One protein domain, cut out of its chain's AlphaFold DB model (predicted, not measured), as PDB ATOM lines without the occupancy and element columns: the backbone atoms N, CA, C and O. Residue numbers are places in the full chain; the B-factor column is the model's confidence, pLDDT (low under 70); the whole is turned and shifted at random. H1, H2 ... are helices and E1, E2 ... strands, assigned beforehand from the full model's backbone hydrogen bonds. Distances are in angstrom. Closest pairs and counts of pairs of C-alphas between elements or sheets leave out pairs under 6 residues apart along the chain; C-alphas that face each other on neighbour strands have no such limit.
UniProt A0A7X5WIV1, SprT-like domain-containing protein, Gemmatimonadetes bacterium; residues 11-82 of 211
ATOM      1  N   VAL A  11      94.911 -46.578  57.538       92.69
ATOM      2  CA  VAL A  11      95.001 -45.147  57.243       92.69
ATOM      3  C   VAL A  11      96.431 -44.696  57.514       92.69
ATOM      4  O   VAL A  11      96.961 -44.892  58.603       92.69
ATOM      5  N   ARG A  12      97.079 -44.101  56.511       94.44
ATOM      6  CA  ARG A  12      98.421 -43.520  56.633       94.44
ATOM      7  C   ARG A  12      98.343 -42.014  56.480       94.44
ATOM      8  O   ARG A  12      97.953 -41.527  55.421       94.44
ATOM      9  N   PHE A  13      98.777 -41.286  57.500       93.62
ATOM     10  CA  PHE A  13      98.878 -39.834  57.437       93.62
ATOM     11  C   PHE A  13     100.171 -39.402  56.742       93.62
ATOM     12  O   PHE A  13     101.245 -39.945  56.997       93.62
ATOM     13  N   ARG A  14     100.069 -38.437  55.825       90.69
ATOM     14  CA  ARG A  14     101.187 -37.938  55.017       90.69
ATOM     15  C   ARG A  14     101.210 -36.418  55.053       90.69
ATOM     16  O   ARG A  14     100.239 -35.780  54.655       90.69
ATOM     17  N   GLU A  15     102.342 -35.841  55.434       86.31
ATOM     18  CA  GLU A  15     102.593 -34.416  55.216       86.31
ATOM     19  C   GLU A  15     103.012 -34.190  53.763       86.31
ATOM     20  O   GLU A  15     104.086 -34.625  53.326       86.31
ATOM     21  N   ASN A  16     102.141 -33.548  52.987       87.00
ATOM     22  CA  ASN A  16     102.403 -33.254  51.586       87.00
ATOM     23  C   ASN A  16     101.662 -31.981  51.144       87.00
ATOM     24  O   ASN A  16     100.679 -31.572  51.735       87.00
ATOM     25  N   ARG A  17     102.115 -31.338  50.069       85.56
ATOM     26  CA  ARG A  17     101.656 -29.978  49.731       85.56
ATOM     27  C   ARG A  17     100.340 -29.873  48.946       85.56
ATOM     28  O   ARG A  17      99.966 -28.756  48.565       85.56
ATOM     29  N   SER A  18      99.716 -30.990  48.559       84.25
ATOM     30  CA  SER A  18      98.658 -30.953  47.529       84.25
ATOM     31  C   SER A  18      97.682 -32.127  47.486       84.25
ATOM     32  O   SER A  18      96.558 -31.962  47.014       84.25
ATOM     33  N   VAL A  19      98.095 -33.317  47.903       89.38
ATOM     34  CA  VAL A  19      97.279 -34.533  47.877       89.38
ATOM     35  C   VAL A  19      96.589 -34.698  49.224       89.38
ATOM     36  O   VAL A  19      97.227 -34.978  50.235       89.38
ATOM     37  N   LEU A  20      95.267 -34.555  49.214       92.38
ATOM     38  CA  LEU A  20      94.444 -34.712  50.410       92.38
ATOM     39  C   LEU A  20      94.156 -36.176  50.721       92.38
ATOM     40  O   LEU A  20      94.311 -36.599  51.859       92.38
ATOM     41  N   LEU A  21      93.759 -36.946  49.709       93.44
ATOM     42  CA  LEU A  21      93.372 -38.344  49.852       93.44
ATOM     43  C   LEU A  21      93.815 -39.123  48.615       93.44
ATOM     44  O   LEU A  21      93.594 -38.684  47.484       93.44
ATOM     45  N   SER A  22      94.394 -40.301  48.816       91.06
ATOM     46  CA  SER A  22      94.618 -41.280  47.748       91.06
ATOM     47  C   SER A  22      94.525 -42.698  48.293       91.06
ATOM     48  O   SER A  22      94.895 -42.956  49.434       91.06
ATOM     49  N   VAL A  23      94.038 -43.624  47.474       90.50
ATOM     50  CA  VAL A  23      93.958 -45.043  47.829       90.50
ATOM     51  C   VAL A  23      95.102 -45.776  47.134       90.50
ATOM     52  O   VAL A  23      95.382 -45.515  45.961       90.50
ATOM     53  N   SER A  24      95.794 -46.653  47.862       89.12
ATOM     54  CA  SER A  24      96.849 -47.501  47.304       89.12
ATOM     55  C   SER A  24      96.313 -48.407  46.191       89.12
ATOM     56  O   SER A  24      95.120 -48.694  46.109       89.12
ATOM     57  N   ARG A  25      97.207 -48.882  45.315       84.62
ATOM     58  CA  ARG A  25      96.831 -49.704  44.153       84.62
ATOM     59  C   ARG A  25      96.085 -50.988  44.540       84.62
ATOM     60  O   ARG A  25      95.202 -51.410  43.802       84.62
ATOM     61  N   ASP A  26      96.427 -51.576  45.682       86.25
ATOM     62  CA  ASP A  26      95.788 -52.772  46.246       86.25
ATOM     63  C   ASP A  26      94.444 -52.485  46.947       86.25
ATOM     64  O   ASP A  26      93.767 -53.412  47.388       86.25
ATOM     65  N   GLY A  27      94.050 -51.213  47.070       85.31
ATOM     66  CA  GLY A  27      92.792 -50.805  47.688       85.31
ATOM     67  C   GLY A  27      92.742 -50.918  49.214       85.31
ATOM     68  O   GLY A  27      91.673 -50.702  49.778       85.31
ATOM     69  N   ARG A  28      93.850 -51.260  49.890       89.44
ATOM     70  CA  ARG A  28      93.861 -51.556  51.339       89.44
ATOM     71  C   ARG A  28      94.310 -50.391  52.214       89.44
ATOM     72  O   ARG A  28      94.023 -50.398  53.408       89.44
ATOM     73  N   THR A  29      95.001 -49.403  51.649       92.38
ATOM     74  CA  THR A  29      95.546 -48.266  52.399       92.38
ATOM     75  C   THR A  29      94.982 -46.947  51.887       92.38
ATOM     76  O   THR A  29      95.156 -46.595  50.717       92.38
ATOM     77  N   LEU A  30      94.366 -46.176  52.784       93.62
ATOM     78  CA  LEU A  30      94.030 -44.775  52.557       93.62
ATOM     79  C   LEU A  30      95.216 -43.904  52.981       93.62
ATOM     80  O   LEU A  30      95.536 -43.806  54.161       93.62
ATOM     81  N   ASN A  31      95.863 -43.244  52.026       94.56
ATOM     82  CA  ASN A  31      96.836 -42.198  52.318       94.56
ATOM     83  C   ASN A  31      96.082 -40.877  52.482       94.56
ATOM     84  O   ASN A  31      95.566 -40.329  51.502       94.56
ATOM     85  N   SER A  32      96.021 -40.396  53.717       93.88
ATOM     86  CA  SER A  32      95.325 -39.181  54.128       93.88
ATOM     87  C   SER A  32      96.324 -38.068  54.430       93.88
ATOM     88  O   SER A  32      97.414 -38.330  54.942       93.88
ATOM     89  N   HIS A  33      95.999 -36.817  54.114       95.38
ATOM     90  CA  HIS A  33      96.833 -35.700  54.542       95.38
ATOM     91  C   HIS A  33      96.817 -35.581  56.071       95.38
ATOM     92  O   HIS A  33      95.786 -35.793  56.707       95.38
ATOM     93  N   ALA A  34      97.959 -35.223  56.665       93.81
ATOM     94  CA  ALA A  34      98.109 -35.141  58.120       93.81
ATOM     95  C   ALA A  34      97.107 -34.184  58.795       93.81
ATOM     96  O   ALA A  34      96.757 -34.396  59.948       93.81
ATOM     97  N   CYS A  35      96.586 -33.190  58.066       93.19
ATOM     98  CA  CYS A  35      95.567 -32.264  58.572       93.19
ATOM     99  C   CYS A  35      94.259 -32.938  58.994       93.19
ATOM    100  O   CYS A  35      93.504 -32.342  59.746       93.19
ATOM    101  N   PHE A  36      93.971 -34.153  58.519       94.12
ATOM    102  CA  PHE A  36      92.749 -34.867  58.891       94.12
ATOM    103  C   PHE A  36      92.873 -35.676  60.183       94.12
ATOM    104  O   PHE A  36      91.925 -36.369  60.534       94.12
ATOM    105  N   ARG A  37      94.028 -35.632  60.861       91.25
ATOM    106  CA  ARG A  37      94.238 -36.355  62.120       91.25
ATOM    107  C   ARG A  37      93.251 -35.905  63.198       91.25
ATOM    108  O   ARG A  37      92.658 -36.753  63.847       91.25
ATOM    109  N   ASP A  38      93.019 -34.597  63.269       87.25
ATOM    110  CA  ASP A  38      92.174 -33.953  64.280       87.25
ATOM    111  C   ASP A  38      90.920 -33.333  63.637       87.25
ATOM    112  O   ASP A  38      90.407 -32.301  64.065       87.25
ATOM    113  N   ALA A  39      90.463 -33.915  62.525       92.50
ATOM    114  CA  ALA A  39      89.315 -33.396  61.797       92.50
ATOM    115  C   ALA A  39      88.007 -33.632  62.572       92.50
ATOM    116  O   ALA A  39      87.813 -34.718  63.124       92.50
ATOM    117  N   PRO A  40      87.065 -32.672  62.551       95.06
ATOM    118  CA  PRO A  40      85.774 -32.866  63.192       95.06
ATOM    119  C   PRO A  40      84.979 -33.990  62.498       95.06
ATOM    120  O   PRO A  40      85.198 -34.266  61.308       95.06
ATOM    121  N   PRO A  41      84.021 -34.634  63.197       94.88
ATOM    122  CA  PRO A  41      83.311 -35.813  62.690       94.88
ATOM    123  C   PRO A  41      82.652 -35.618  61.320       94.88
ATOM    124  O   PRO A  41      82.609 -36.534  60.502       94.88
ATOM    125  N   GLU A  42      82.161 -34.414  61.033       95.50
ATOM    126  CA  GLU A  42      81.594 -34.045  59.731       95.50
ATOM    127  C   GLU A  42      82.597 -34.155  58.575       95.50
ATOM    128  O   GLU A  42      82.253 -34.643  57.495       95.50
ATOM    129  N   ILE A  43      83.853 -33.778  58.809       96.88
ATOM    130  CA  ILE A  43      84.929 -33.869  57.824       96.88
ATOM    131  C   ILE A  43      85.400 -35.311  57.702       96.88
ATOM    132  O   ILE A  43      85.638 -35.766  56.587       96.88
ATOM    133  N   VAL A  44      85.448 -36.067  58.801       93.88
ATOM    134  CA  VAL A  44      85.733 -37.511  58.758       93.88
ATOM    135  C   VAL A  44      84.678 -38.251  57.927       93.88
ATOM    136  O   VAL A  44      85.031 -39.030  57.038       93.88
ATOM    137  N   ARG A  45      83.386 -37.948  58.120       93.94
ATOM    138  CA  ARG A  45      82.296 -38.481  57.283       93.94
ATOM    139  C   ARG A  45      82.458 -38.078  55.820       93.94
ATOM    140  O   ARG A  45      82.294 -38.916  54.937       93.94
ATOM    141  N   ALA A  46      82.833 -36.827  55.549       94.94
ATOM    142  CA  ALA A  46      83.121 -36.386  54.189       94.94
ATOM    143  C   ALA A  46      84.324 -37.134  53.585       94.94
ATOM    144  O   ALA A  46      84.277 -37.512  52.419       94.94
ATOM    145  N   VAL A  47      85.382 -37.419  54.348       93.69
ATOM    146  CA  VAL A  47      86.514 -38.248  53.895       93.69
ATOM    147  C   VAL A  47      86.041 -39.657  53.540       93.69
ATOM    148  O   VAL A  47      86.346 -40.133  52.444       93.69
ATOM    149  N   ALA A  48      85.253 -40.296  54.406       91.38
ATOM    150  CA  ALA A  48      84.695 -41.622  54.148       91.38
ATOM    151  C   ALA A  48      83.821 -41.634  52.881       91.38
ATOM    152  O   ALA A  48      84.056 -42.439  51.976       91.38
ATOM    153  N   ALA A  49      82.897 -40.676  52.754       91.44
ATOM    154  CA  ALA A  49      82.042 -40.514  51.578       91.44
ATOM    155  C   ALA A  49      82.849 -40.202  50.308       91.44
ATOM    156  O   ALA A  49      82.528 -40.682  49.224       91.44
ATOM    157  N   ALA A  50      83.939 -39.438  50.412       92.12
ATOM    158  CA  ALA A  50      84.817 -39.194  49.277       92.12
ATOM    159  C   ALA A  50      85.500 -40.488  48.825       92.12
ATOM    160  O   ALA A  50      85.623 -40.703  47.622       92.12
ATOM    161  N   VAL A  51      85.953 -41.332  49.756       90.50
ATOM    162  CA  VAL A  51      86.664 -42.587  49.461       90.50
ATOM    163  C   VAL A  51      85.731 -43.652  48.882       90.50
ATOM    164  O   VAL A  51      86.098 -44.256  47.874       90.50
ATOM    165  N   ALA A  52      84.553 -43.849  49.477       87.38
ATOM    166  CA  ALA A  52      83.584 -44.868  49.064       87.38
ATOM    167  C   ALA A  52      82.698 -44.420  47.887       87.38
ATOM    168  O   ALA A  52      82.396 -45.208  46.987       87.38
ATOM    169  N   GLY A  53      82.305 -43.146  47.882       84.12
ATOM    170  CA  GLY A  53      81.349 -42.590  46.935       84.12
ATOM    171  C   GLY A  53      81.904 -42.411  45.522       84.12
ATOM    172  O   GLY A  53      83.116 -42.395  45.264       84.12
ATOM    173  N   ARG A  54      80.991 -42.218  44.567       85.44
ATOM    174  CA  ARG A  54      81.306 -41.968  43.148       85.44
ATOM    175  C   ARG A  54      80.571 -40.735  42.630       85.44
ATOM    176  O   ARG A  54      79.687 -40.193  43.282       85.44
ATOM    177  N   GLY A  55      80.966 -40.258  41.449       91.56
ATOM    178  CA  GLY A  55      80.240 -39.203  40.736       91.56
ATOM    179  C   GLY A  55      79.950 -37.961  41.590       91.56
ATOM    180  O   GLY A  55      80.870 -37.323  42.105       91.56
ATOM    181  N   ALA A  56      78.669 -37.597  41.695       90.38
ATOM    182  CA  ALA A  56      78.213 -36.393  42.389       90.38
ATOM    183  C   ALA A  56      78.465 -36.431  43.903       90.38
ATOM    184  O   ALA A  56      78.905 -35.427  44.463       90.38
ATOM    185  N   GLU A  57      78.267 -37.587  44.536       89.81
ATOM    186  CA  GLU A  57      78.486 -37.793  45.969       89.81
ATOM    187  C   GLU A  57      79.952 -37.538  46.334       89.81
ATOM    188  O   GLU A  57      80.256 -36.680  47.166       89.81
ATOM    189  N   ARG A  58      80.877 -38.179  45.607       92.06
ATOM    190  CA  ARG A  58      82.316 -37.950  45.786       92.06
ATOM    191  C   ARG A  58      82.687 -36.486  45.569       92.06
ATOM    192  O   ARG A  58      83.491 -35.940  46.320       92.06
ATOM    193  N   ARG A  59      82.122 -35.829  44.549       91.88
ATOM    194  CA  ARG A  59      82.377 -34.399  44.297       91.88
ATOM    195  C   ARG A  59      81.884 -33.522  45.448       91.88
ATOM    196  O   ARG A  59      82.611 -32.613  45.838       91.88
ATOM    197  N   ARG A  60      80.695 -33.789  45.999       93.81
ATOM    198  CA  ARG A  60      80.148 -33.068  47.160       93.81
ATOM    199  C   ARG A  60      81.045 -33.240  48.380       93.81
ATOM    200  O   ARG A  60      81.461 -32.244  48.960       93.81
ATOM    201  N   ALA A  61      81.416 -34.476  48.691       94.38
ATOM    202  CA  ALA A  61      82.310 -34.794  49.795       94.38
ATOM    203  C   ALA A  61      83.673 -34.086  49.664       94.38
ATOM    204  O   ALA A  61      84.144 -33.441  50.599       94.38
ATOM    205  N   LEU A  62      84.273 -34.109  48.467       94.38
ATOM    206  CA  LEU A  62      85.521 -33.390  48.191       94.38
ATOM    207  C   LEU A  62      85.384 -31.867  48.314       94.38
ATOM    208  O   LEU A  62      86.366 -31.222  48.681       94.38
ATOM    209  N   ARG A  63      84.216 -31.281  48.017       95.19
ATOM    210  CA  ARG A  63      83.973 -29.848  48.252       95.19
ATOM    211  C   ARG A  63      83.967 -29.528  49.742       95.19
ATOM    212  O   ARG A  63      84.691 -28.625  50.139       95.19
ATOM    213  N   THR A  64      83.248 -30.303  50.553       95.75
ATOM    214  CA  THR A  64      83.230 -30.140  52.017       95.75
ATOM    215  C   THR A  64      84.638 -30.232  52.605       95.75
ATOM    216  O   THR A  64      85.073 -29.330  53.313       95.75
ATOM    217  N   ILE A  65      85.403 -31.260  52.219       96.00
ATOM    218  CA  ILE A  65      86.796 -31.436  52.656       96.00
ATOM    219  C   ILE A  65      87.656 -30.217  52.300       96.00
ATOM    220  O   ILE A  65      88.454 -29.759  53.114       96.00
ATOM    221  N   ARG A  66      87.530 -29.702  51.071       93.31
ATOM    222  CA  ARG A  66      88.327 -28.560  50.595       93.31
ATOM    223  C   ARG A  66      87.912 -27.233  51.225       93.31
ATOM    224  O   ARG A  66      88.761 -26.353  51.306       93.31
ATOM    225  N   GLY A  67      86.649 -27.096  51.624       93.31
ATOM    226  CA  GLY A  67      86.123 -25.901  52.284       93.31
ATOM    227  C   GLY A  67      86.504 -25.796  53.760       93.31
ATOM    228  O   GLY A  67      86.505 -24.700  54.304       93.31
ATOM    229  N   TRP A  68      86.866 -26.908  54.406       95.81
ATOM    230  CA  TRP A  68      87.293 -26.892  55.802       95.81
ATOM    231  C   TRP A  68      88.614 -26.143  55.995       95.81
ATOM    232  O   TRP A  68      89.617 -26.432  55.336       95.81
ATOM    233  N   GLU A  69      88.646 -25.221  56.957       93.88
ATOM    234  CA  GLU A  69      89.820 -24.388  57.221       93.88
ATOM    235  C   GLU A  69      91.067 -25.211  57.597       93.88
ATOM    236  O   GLU A  69      92.179 -24.883  57.174       93.88
ATOM    237  N   GLY A  70      90.896 -26.331  58.311       93.31
ATOM    238  CA  GLY A  70      92.000 -27.232  58.659       93.31
ATOM    239  C   GLY A  70      92.721 -27.805  57.433       93.31
ATOM    240  O   GLY A  70      93.947 -27.951  57.444       93.31
ATOM    241  N   THR A  71      92.002 -28.029  56.327       93.00
ATOM    242  CA  THR A  71      92.599 -28.424  55.043       93.00
ATOM    243  C   THR A  71      93.501 -27.322  54.496       93.00
ATOM    244  O   THR A  71      94.635 -27.596  54.091       93.00
ATOM    245  N   ARG A  72      93.015 -26.076  54.490       90.31
ATOM    246  CA  ARG A  72      93.766 -24.910  54.009       90.31
ATOM    247  C   ARG A  72      95.043 -24.712  54.832       90.31
ATOM    248  O   ARG A  72      96.134 -24.778  54.267       90.31
ATOM    249  N   ARG A  73      94.910 -24.599  56.159       90.25
ATOM    250  CA  ARG A  73      96.038 -24.417  57.093       90.25
ATOM    251  C   ARG A  73      97.044 -25.561  57.009       90.25
ATOM    252  O   ARG A  73      98.251 -25.337  57.014       90.25
ATOM    253  N   GLY A  74      96.563 -26.799  56.907       90.62
ATOM    254  CA  GLY A  74      97.422 -27.974  56.787       90.62
ATOM    255  C   GLY A  74      98.266 -27.974  55.514       90.62
ATOM    256  O   GLY A  74      99.458 -28.282  55.564       90.62
ATOM    257  N   LEU A  75      97.669 -27.610  54.376       89.44
ATOM    258  CA  LEU A  75      98.390 -27.501  53.108       89.44
ATOM    259  C   LEU A  75      99.365 -26.317  53.090       89.44
ATOM    260  O   LEU A  75     100.439 -26.455  52.508       89.44
ATOM    261  N   GLU A  76      99.009 -25.183  53.696       87.44
ATOM    262  CA  GLU A  76      99.896 -24.018  53.866       87.44
ATOM    263  C   GLU A  76     101.131 -24.391  54.687       87.44
ATOM    264  O   GLU A  76     102.238 -24.360  54.155       87.44
ATOM    265  N   ARG A  77     100.948 -24.939  55.896       87.81
ATOM    266  CA  ARG A  77     102.060 -25.413  56.741       87.81
ATOM    267  C   ARG A  77     102.979 -26.399  56.016       87.81
ATOM    268  O   ARG A  77     104.200 -26.333  56.146       87.81
ATOM    269  N   ALA A  78     102.408 -27.319  55.236       87.31
ATOM    270  CA  ALA A  78     103.190 -28.272  54.451       87.31
ATOM    271  C   ALA A  78     103.993 -27.603  53.318       87.31
ATOM    272  O   ALA A  78     105.051 -28.113  52.939       87.31
ATOM    273  N   ARG A  79     103.504 -26.493  52.752       85.50
ATOM    274  CA  ARG A  79     104.226 -25.702  51.740       85.50
ATOM    275  C   ARG A  79     105.352 -24.891  52.365       85.50
ATOM    276  O   ARG A  79     106.413 -24.845  51.749       85.50
ATOM    277  N   ASP A  80     105.134 -24.343  53.554       85.31
ATOM    278  CA  ASP A  80     106.119 -23.519  54.261       85.31
ATOM    279  C   ASP A  80     107.287 -24.369  54.763       85.31
ATOM    280  O   ASP A  80     108.445 -24.044  54.528       85.31
ATOM    281  N   ARG A  81     106.996 -25.535  55.358       84.81
ATOM    282  CA  ARG A  81     108.032 -26.488  55.802       84.81
ATOM    283  C   ARG A  81     108.824 -27.105  54.652       84.81
ATOM    284  O   ARG A  81     109.978 -27.485  54.821       84.81
ATOM    285  N   LYS A  82     108.184 -27.296  53.497       78.75
ATOM    286  CA  LYS A  82     108.793 -27.901  52.301       78.75
ATOM    287  C   LYS A  82     108.609 -26.956  51.114       78.75
ATOM    288  O   LYS A  82     107.797 -27.251  50.213       78.75
TER     289      LYS A  82
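AT A GLANCE: This is residues 11 to 82 of the 211 residues of the protein "SprT-like domain-containing protein" of Gemmatimonadetes bacterium (UniProt A0A7X5WIV1). A small three-stranded sheet sits beside a helical hairpin, H1 and H2, and H3 leads off from the end of H2 at a corner, past one end of the sheet. The printed part has 72 residues, with three named strands, then three named helices; the sheet, order E1 E3 E2, is mixed, as is the class, helices and strands. The whole is compact, radius of gyration of the C-alphas 11.8 A, spanning 33 by 27 by 19 A.

IN THESE COORDINATES: E1, residues 11 to 14, begins at C-alpha 11, (95.001, -45.147, 57.243); E2 is residues 21 to 23, E3 29 to 33. H1 is residues 41 to 52, 16.4 A long; H2 55 to 67, 18.6 A; H3 69 to 81, 18.4 A, ending at C-alpha 81, (108.032, -26.488, 55.802).

HOW THE PARTS SIT: E1 and E3 are parallel, with N 12 and O 30 2.8 A apart; the hairpin E2 and E3 is antiparallel, with N 31 and O 22 at 2.8 A. H1 only grazes the sheet, with residues 47 to 51. H1 and H2 touch, closest C-alphas Ala 50 and Arg 58, 4.5 A, and run opposite ways. H3 only just grazes the sheet, with 5 pairs of C-alphas within 10 A. In H1, H2 and H3 every O i to N i+4 pair is within hydrogen-bond range.

THE WHOLE: The farthest C-alphas, Ala 56 and Arg 81, are 34.2 A apart. The printed part has no cut, no link is long, and no printed residue is under 70.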